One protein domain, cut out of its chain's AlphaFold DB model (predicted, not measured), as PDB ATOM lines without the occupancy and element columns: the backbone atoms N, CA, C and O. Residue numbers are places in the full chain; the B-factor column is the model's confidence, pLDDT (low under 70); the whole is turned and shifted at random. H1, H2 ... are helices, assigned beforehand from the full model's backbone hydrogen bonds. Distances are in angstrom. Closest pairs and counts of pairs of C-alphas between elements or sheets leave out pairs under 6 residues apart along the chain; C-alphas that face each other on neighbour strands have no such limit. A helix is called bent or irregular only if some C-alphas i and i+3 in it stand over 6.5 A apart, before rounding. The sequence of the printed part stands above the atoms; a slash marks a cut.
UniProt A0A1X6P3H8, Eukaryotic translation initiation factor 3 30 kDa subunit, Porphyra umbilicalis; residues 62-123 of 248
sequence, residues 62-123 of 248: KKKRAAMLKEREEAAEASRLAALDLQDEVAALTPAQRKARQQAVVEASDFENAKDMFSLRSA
ATOM      1  N   LYS A  62     -13.509  34.232 227.826       59.59
ATOM      2  CA  LYS A  62     -13.242  32.803 228.094       59.59
ATOM      3  C   LYS A  62     -13.963  31.854 227.106       59.59
ATOM      4  O   LYS A  62     -13.540  30.722 226.919       59.59
ATOM      5  N   LYS A  63     -14.984  32.346 226.390       59.69
ATOM      6  CA  LYS A  63     -15.687  31.661 225.290       59.69
ATOM      7  C   LYS A  63     -14.877  31.495 223.987       59.69
ATOM      8  O   LYS A  63     -15.132  30.536 223.276       59.69
ATOM      9  N   LYS A  64     -13.909  32.368 223.659       60.19
ATOM     10  CA  LYS A  64     -13.101  32.245 222.418       60.19
ATOM     11  C   LYS A  64     -11.960  31.229 222.542       60.19
ATOM     12  O   LYS A  64     -11.715  30.489 221.600       60.19
ATOM     13  N   ARG A  65     -11.308  31.143 223.708       60.12
ATOM     14  CA  ARG A  65     -10.298  30.100 223.981       60.12
ATOM     15  C   ARG A  65     -10.929  28.714 224.136       60.12
ATOM     16  O   ARG A  65     -10.393  27.754 223.605       60.12
ATOM     17  N   ALA A  66     -12.100  28.629 224.772       61.75
ATOM     18  CA  ALA A  66     -12.860  27.382 224.858       61.75
ATOM     19  C   ALA A  66     -13.361  26.884 223.485       61.75
ATOM     20  O   ALA A  66     -13.426  25.681 223.275       61.75
ATOM     21  N   ALA A  67     -13.685  27.784 222.548       64.56
ATOM     22  CA  ALA A  67     -14.036  27.404 221.177       64.56
ATOM     23  C   ALA A  67     -12.822  26.883 220.385       64.56
ATOM     24  O   ALA A  67     -12.926  25.858 219.731       64.56
ATOM     25  N   MET A  68     -11.658  27.529 220.520       64.69
ATOM     26  CA  MET A  68     -10.417  27.098 219.857       64.69
ATOM     27  C   MET A  68      -9.882  25.757 220.393       64.69
ATOM     28  O   MET A  68      -9.301  24.979 219.644       64.69
ATOM     29  N   LEU A  69     -10.069  25.472 221.688       67.12
ATOM     30  CA  LEU A  69      -9.703  24.180 222.280       67.12
ATOM     31  C   LEU A  69     -10.610  23.048 221.781       67.12
ATOM     32  O   LEU A  69     -10.095  21.988 221.452       67.12
ATOM     33  N   LYS A  70     -11.920  23.297 221.644       70.81
ATOM     34  CA  LYS A  70     -12.863  22.326 221.068       70.81
ATOM     35  C   LYS A  70     -12.601  22.060 219.591       70.81
ATOM     36  O   LYS A  70     -12.582  20.913 219.187       70.81
ATOM     37  N   GLU A  71     -12.302  23.094 218.808       71.00
ATOM     38  CA  GLU A  71     -11.927  22.935 217.396       71.00
ATOM     39  C   GLU A  71     -10.619  22.139 217.238       71.00
ATOM     40  O   GLU A  71     -10.482  21.326 216.328       71.00
ATOM     41  N   ARG A  72      -9.657  22.317 218.155       72.56
ATOM     42  CA  ARG A  72      -8.413  21.535 218.174       72.56
ATOM     43  C   ARG A  72      -8.632  20.084 218.612       72.56
ATOM     44  O   ARG A  72      -7.951  19.203 218.097       72.56
ATOM     45  N   GLU A  73      -9.543  19.840 219.549       73.12
ATOM     46  CA  GLU A  73      -9.922  18.498 220.003       73.12
ATOM     47  C   GLU A  73     -10.711  17.753 218.918       73.12
ATOM     48  O   GLU A  73     -10.350  16.635 218.579       73.12
ATOM     49  N   GLU A  74     -11.665  18.412 218.258       72.06
ATOM     50  CA  GLU A  74     -12.397  17.877 217.102       72.06
ATOM     51  C   GLU A  74     -11.463  17.612 215.909       72.06
ATOM     52  O   GLU A  74     -11.598  16.595 215.235       72.06
ATOM     53  N   ALA A  75     -10.462  18.467 215.668       72.12
ATOM     54  CA  ALA A  75      -9.435  18.212 214.657       72.12
ATOM     55  C   ALA A  75      -8.522  17.031 215.037       72.12
ATOM     56  O   ALA A  75      -8.134  16.245 214.171       72.12
ATOM     57  N   ALA A  76      -8.192  16.876 216.322       73.25
ATOM     58  CA  ALA A  76      -7.413  15.744 216.813       73.25
ATOM     59  C   ALA A  76      -8.215  14.434 216.729       73.25
ATOM     60  O   ALA A  76      -7.685  13.427 216.260       73.25
ATOM     61  N   GLU A  77      -9.497  14.445 217.088       73.38
ATOM     62  CA  GLU A  77     -10.400  13.301 216.961       73.38
ATOM     63  C   GLU A  77     -10.675  12.949 215.498       73.38
ATOM     64  O   GLU A  77     -10.597  11.777 215.142       73.38
ATOM     65  N   ALA A  78     -10.880  13.937 214.625       73.12
ATOM     66  CA  ALA A  78     -11.004  13.717 213.186       73.12
ATOM     67  C   ALA A  78      -9.720  13.122 212.592       73.12
ATOM     68  O   ALA A  78      -9.785  12.199 211.783       73.12
ATOM     69  N   SER A  79      -8.542  13.584 213.031       71.44
ATOM     70  CA  SER A  79      -7.263  13.002 212.606       71.44
ATOM     71  C   SER A  79      -7.070  11.575 213.122       71.44
ATOM     72  O   SER A  79      -6.516  10.730 212.421       71.44
ATOM     73  N   ARG A  80      -7.570  11.278 214.328       72.69
ATOM     74  CA  ARG A  80      -7.507   9.950 214.936       72.69
ATOM     75  C   ARG A  80      -8.463   8.977 214.251       72.69
ATOM     76  O   ARG A  80      -8.069   7.846 214.001       72.69
ATOM     77  N   LEU A  81      -9.675   9.417 213.922       72.62
ATOM     78  CA  LEU A  81     -10.645   8.638 213.152       72.62
ATOM     79  C   LEU A  81     -10.126   8.370 211.739       72.62
ATOM     80  O   LEU A  81     -10.074   7.217 211.337       72.62
ATOM     81  N   ALA A  82      -9.596   9.385 211.052       72.00
ATOM     82  CA  ALA A  82      -8.972   9.195 209.743       72.00
ATOM     83  C   ALA A  82      -7.776   8.225 209.799       72.00
ATOM     84  O   ALA A  82      -7.591   7.414 208.894       72.00
ATOM     85  N   ALA A  83      -6.968   8.271 210.866       70.88
ATOM     86  CA  ALA A  83      -5.860   7.339 211.063       70.88
ATOM     87  C   ALA A  83      -6.328   5.899 211.332       70.88
ATOM     88  O   ALA A  83      -5.643   4.965 210.918       70.88
ATOM     89  N   LEU A  84      -7.465   5.715 212.009       71.00
ATOM     90  CA  LEU A  84      -8.079   4.404 212.227       71.00
ATOM     91  C   LEU A  84      -8.716   3.868 210.939       71.00
ATOM     92  O   LEU A  84      -8.448   2.726 210.586       71.00
ATOM     93  N   ASP A  85      -9.420   4.703 210.173       69.88
ATOM     94  CA  ASP A  85      -9.989   4.327 208.871       69.88
ATOM     95  C   ASP A  85      -8.887   3.891 207.887       69.88
ATOM     96  O   ASP A  85      -8.986   2.849 207.242       69.88
ATOM     97  N   LEU A  86      -7.764   4.620 207.842       66.19
ATOM     98  CA  LEU A  86      -6.575   4.238 207.067       66.19
ATOM     99  C   LEU A  86      -5.964   2.905 207.531       66.19
ATOM    100  O   LEU A  86      -5.416   2.160 206.715       66.19
ATOM    101  N   GLN A  87      -6.013   2.604 208.830       64.88
ATOM    102  CA  GLN A  87      -5.524   1.337 209.381       64.88
ATOM    103  C   GLN A  87      -6.469   0.178 209.064       64.88
ATOM    104  O   GLN A  87      -5.987  -0.900 208.716       64.88
ATOM    105  N   ASP A  88      -7.777   0.404 209.111       66.19
ATOM    106  CA  ASP A  88      -8.799  -0.585 208.778       66.19
ATOM    107  C   ASP A  88      -8.808  -0.895 207.277       66.19
ATOM    108  O   ASP A  88      -8.872  -2.063 206.885       66.19
ATOM    109  N   GLU A  89      -8.602   0.107 206.419       62.19
ATOM    110  CA  GLU A  89      -8.368  -0.094 204.986       62.19
ATOM    111  C   GLU A  89      -7.099  -0.916 204.731       62.19
ATOM    112  O   GLU A  89      -7.090  -1.818 203.890       62.19
ATOM    113  N   VAL A  90      -6.023  -0.678 205.490       61.03
ATOM    114  CA  VAL A  90      -4.792  -1.478 205.399       61.03
ATOM    115  C   VAL A  90      -5.000  -2.900 205.924       61.03
ATOM    116  O   VAL A  90      -4.456  -3.859 205.361       61.03
ATOM    117  N   ALA A  91      -5.812  -3.060 206.967       63.22
ATOM    118  CA  ALA A  91      -6.173  -4.344 207.543       63.22
ATOM    119  C   ALA A  91      -7.080  -5.164 206.603       63.22
ATOM    120  O   ALA A  91      -6.925  -6.383 206.526       63.22
ATOM    121  N   ALA A  92      -7.937  -4.509 205.821       64.44
ATOM    122  CA  ALA A  92      -8.807  -5.136 204.826       64.44
ATOM    123  C   ALA A  92      -8.074  -5.568 203.539       64.44
ATOM    124  O   ALA A  92      -8.591  -6.390 202.778       64.44
ATOM    125  N   LEU A  93      -6.860  -5.062 203.286       60.56
ATOM    126  CA  LEU A  93      -6.056  -5.468 202.131       60.56
ATOM    127  C   LEU A  93      -5.547  -6.903 202.289       60.56
ATOM    128  O   LEU A  93      -4.959  -7.288 203.304       60.56
ATOM    129  N   THR A  94      -5.710  -7.679 201.222       75.25
ATOM    130  CA  THR A  94      -5.141  -9.026 201.103       75.25
ATOM    131  C   THR A  94      -3.609  -8.991 201.262       75.25
ATOM    132  O   THR A  94      -2.972  -7.982 200.938       75.25
ATOM    133  N   PRO A  95      -2.960 -10.087 201.707       71.69
ATOM    134  CA  PRO A  95      -1.503 -10.119 201.890       71.69
ATOM    135  C   PRO A  95      -0.721  -9.764 200.610       71.69
ATOM    136  O   PRO A  95       0.353  -9.169 200.689       71.69
ATOM    137  N   ALA A  96      -1.279 -10.054 199.430       74.25
ATOM    138  CA  ALA A  96      -0.701  -9.677 198.141       74.25
ATOM    139  C   ALA A  96      -0.741  -8.160 197.887       74.25
ATOM    140  O   ALA A  96       0.237  -7.587 197.411       74.25
ATOM    141  N   GLN A  97      -1.839  -7.489 198.246       76.75
ATOM    142  CA  GLN A  97      -1.977  -6.042 198.069       76.75
ATOM    143  C   GLN A  97      -1.137  -5.251 199.078       76.75
ATOM    144  O   GLN A  97      -0.553  -4.231 198.714       76.75
ATOM    145  N   ARG A  98      -0.998  -5.740 200.321       78.38
ATOM    146  CA  ARG A  98      -0.065  -5.142 201.294       78.38
ATOM    147  C   ARG A  98       1.375  -5.203 200.791       78.38
ATOM    148  O   ARG A  98       2.084  -4.202 200.869       78.38
ATOM    149  N   LYS A  99       1.777  -6.340 200.212       82.75
ATOM    150  CA  LYS A  99       3.100  -6.506 199.601       82.75
ATOM    151  C   LYS A  99       3.303  -5.573 198.405       82.75
ATOM    152  O   LYS A  99       4.338  -4.926 198.340       82.75
ATOM    153  N   ALA A 100       2.320  -5.444 197.513       84.06
ATOM    154  CA  ALA A 100       2.404  -4.534 196.367       84.06
ATOM    155  C   ALA A 100       2.538  -3.061 196.795       84.06
ATOM    156  O   ALA A 100       3.331  -2.319 196.226       84.06
ATOM    157  N   ARG A 101       1.816  -2.641 197.842       83.12
ATOM    158  CA  ARG A 101       1.941  -1.284 198.392       83.12
ATOM    159  C   ARG A 101       3.304  -1.051 199.040       83.12
ATOM    160  O   ARG A 101       3.898  -0.003 198.826       83.12
ATOM    161  N   GLN A 102       3.801  -2.012 199.816       86.50
ATOM    162  CA  GLN A 102       5.144  -1.931 200.401       86.50
ATOM    163  C   GLN A 102       6.218  -1.861 199.314       86.50
ATOM    164  O   GLN A 102       7.114  -1.034 199.415       86.50
ATOM    165  N   GLN A 103       6.090  -2.665 198.256       88.00
ATOM    166  CA  GLN A 103       6.979  -2.608 197.095       88.00
ATOM    167  C   GLN A 103       6.922  -1.244 196.411       88.00
ATOM    168  O   GLN A 103       7.968  -0.651 196.213       88.00
ATOM    169  N   ALA A 104       5.736  -0.688 196.157       88.94
ATOM    170  CA  ALA A 104       5.608   0.638 195.553       88.94
ATOM    171  C   ALA A 104       6.213   1.756 196.421       88.94
ATOM    172  O   ALA A 104       6.799   2.691 195.890       88.94
ATOM    173  N   VAL A 105       6.094   1.667 197.751       91.75
ATOM    174  CA  VAL A 105       6.721   2.630 198.673       91.75
ATOM    175  C   VAL A 105       8.245   2.511 198.631       91.75
ATOM    176  O   VAL A 105       8.923   3.531 198.551       91.75
ATOM    177  N   VAL A 106       8.775   1.284 198.642       92.06
ATOM    178  CA  VAL A 106      10.219   1.026 198.540       92.06
ATOM    179  C   VAL A 106      10.753   1.490 197.187       92.06
ATOM    180  O   VAL A 106      11.712   2.249 197.144       92.06
ATOM    181  N   GLU A 107      10.090   1.134 196.089       92.50
ATOM    182  CA  GLU A 107      10.448   1.564 194.736       92.50
ATOM    183  C   GLU A 107      10.378   3.085 194.583       92.50
ATOM    184  O   GLU A 107      11.255   3.665 193.952       92.50
ATOM    185  N   ALA A 108       9.384   3.755 195.177       89.38
ATOM    186  CA  ALA A 108       9.304   5.214 195.171       89.38
ATOM    187  C   ALA A 108      10.476   5.842 195.938       89.38
ATOM    188  O   ALA A 108      11.122   6.745 195.408       89.38
ATOM    189  N   SER A 109      10.803   5.328 197.131       92.38
ATOM    190  CA  SER A 109      11.959   5.812 197.892       92.38
ATOM    191  C   SER A 109      13.281   5.530 197.183       92.38
ATOM    192  O   SER A 109      14.151   6.395 197.129       92.38
ATOM    193  N   ASP A 110      13.425   4.354 196.572       93.44
ATOM    194  CA  ASP A 110      14.618   3.970 195.824       93.44
ATOM    195  C   ASP A 110      14.746   4.800 194.546       93.44
ATOM    196  O   ASP A 110      15.849   5.182 194.170       93.44
ATOM    197  N   PHE A 111      13.632   5.140 193.894       91.06
ATOM    198  CA  PHE A 111      13.615   6.004 192.719       91.06
ATOM    199  C   PHE A 111      13.939   7.458 193.065       91.06
ATOM    200  O   PHE A 111      14.648   8.112 192.304       91.06
ATOM    201  N   GLU A 112      13.467   7.971 194.201       89.00
ATOM    202  CA  GLU A 112      13.850   9.291 194.713       89.00
ATOM    203  C   GLU A 112      15.330   9.333 195.106       89.00
ATOM    204  O   GLU A 112      16.048  10.229 194.665       89.00
ATOM    205  N   ASN A 113      15.823   8.316 195.815       90.00
ATOM    206  CA  ASN A 113      17.238   8.180 196.158       90.00
ATOM    207  C   ASN A 113      18.117   8.028 194.909       90.00
ATOM    208  O   ASN A 113      19.183   8.632 194.812       90.00
ATOM    209  N   ALA A 114      17.681   7.242 193.923       88.12
ATOM    210  CA  ALA A 114      18.385   7.086 192.658       88.12
ATOM    211  C   ALA A 114      18.381   8.397 191.872       88.12
ATOM    212  O   ALA A 114      19.423   8.800 191.362       88.12
ATOM    213  N   LYS A 115      17.247   9.100 191.799       84.50
ATOM    214  CA  LYS A 115      17.192  10.441 191.213       84.50
ATOM    215  C   LYS A 115      18.174  11.367 191.898       84.50
ATOM    216  O   LYS A 115      18.914  12.017 191.179       84.50
ATOM    217  N   ASP A 116      18.234  11.399 193.222       83.06
ATOM    218  CA  ASP A 116      19.192  12.240 193.936       83.06
ATOM    219  C   ASP A 116      20.639  11.831 193.612       83.06
ATOM    220  O   ASP A 116      21.417  12.635 193.108       83.06
ATOM    221  N   MET A 117      20.990  10.547 193.730       84.94
ATOM    222  CA  MET A 117      22.351  10.063 193.466       84.94
ATOM    223  C   MET A 117      22.811  10.201 192.008       84.94
ATOM    224  O   MET A 117      23.990  10.464 191.758       84.94
ATOM    225  N   PHE A 118      21.929   9.981 191.031       78.50
ATOM    226  CA  PHE A 118      22.251  10.098 189.606       78.50
ATOM    227  C   PHE A 118      22.113  11.532 189.100       78.50
ATOM    228  O   PHE A 118      22.886  11.921 188.224       78.50
ATOM    229  N   SER A 119      21.233  12.344 189.692       65.81
ATOM    230  CA  SER A 119      21.247  13.792 189.465       65.81
ATOM    231  C   SER A 119      22.524  14.391 190.038       65.81
ATOM    232  O   SER A 119      23.150  15.172 189.339       65.81
ATOM    233  N   LEU A 120      23.015  13.930 191.199       53.72
ATOM    234  CA  LEU A 120      24.333  14.295 191.738       53.72
ATOM    235  C   LEU A 120      25.503  13.808 190.876       53.72
ATOM    236  O   LEU A 120      26.556  14.434 190.884       53.72
ATOM    237  N   ARG A 121      25.359  12.703 190.131       52.31
ATOM    238  CA  ARG A 121      26.433  12.187 189.260       52.31
ATOM    239  C   ARG A 121      26.455  12.863 187.890       52.31
ATOM    240  O   ARG A 121      27.538  13.095 187.362       52.31
ATOM    241  N   SER A 122      25.295  13.257 187.361       49.97
ATOM    242  CA  SER A 122      25.215  14.222 186.255       49.97
ATOM    243  C   SER A 122      25.617  15.634 186.706       49.97
ATOM    244  O   SER A 122      26.108  16.412 185.897       49.97
ATOM    245  N   ALA A 123      25.460  15.942 187.996       45.62
ATOM    246  CA  ALA A 123      25.885  17.170 188.664       45.62
ATOM    247  C   ALA A 123      27.238  17.035 189.387       45.62
ATOM    248  O   ALA A 123      27.605  17.901 190.177       45.62
TER     249      ALA A 123
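AT A GLANCE: This is residues 62 to 123 of the 248 residues of the protein "Eukaryotic translation initiation factor 3 30 kDa subunit" of Porphyra umbilicalis (UniProt A0A1X6P3H8). Two long helices, H1 and H2, meet near their ends in a wide, flat V, with a tight link at the corner and both arms reaching away from it with nothing packed between them. Residues 62 to 89 of H1 stand free as one arm, and residues 102 to 123, of which 102 to 122 belong to H2, stand free as the other. The printed part has 62 residues with two named helices, H1 then H2 along the chain, and no named strand; its class is all helix. It is extended, with a radius of gyration of the C-alphas of 20.3 A and spans of 59 by 39 by 5 A.

IN THESE COORDINATES: Find C-alpha 62 at (-13.242, 32.803, 228.094); from there H1, the longest helix, runs through residues 62 to 92 and covers 44.7 A from first to last C-alpha. It ends at C-alpha 92, at (-8.807, -5.136, 204.826). Look next at C-alpha 95, at (-1.503, -10.119, 201.890), where H2 begins; it holds residues 95 to 122 and measures 39.4 A from first to last C-alpha. Neither helix is bent.

HOW THE PARTS SIT: Start from H1 and go to its closest approach to H2: the closest C-alphas of the two are those of Val 90 and Arg 98, 7.3 A apart. The helices are close but not clearly touching, with 1 pair of C-alphas within 8 A. Their lines stand about perpendicular, at 74 degrees. Their centres are 31.2 A apart. In the backbones of H1 and H2 every O i to N i+4 pair is within hydrogen-bond range.

THE WHOLE: Measure from Lys 62 to Ser 122 and you have the two C-alphas farthest apart, at 59.8 A. The printed part has no cut, and the link from H1 to H2, 2 residues, is tight. In the B-factor column the mean pLDDT of the printed part is 73.5; look for values under 70 at residues 62 to 69, 85 to 93 and 119 to 123.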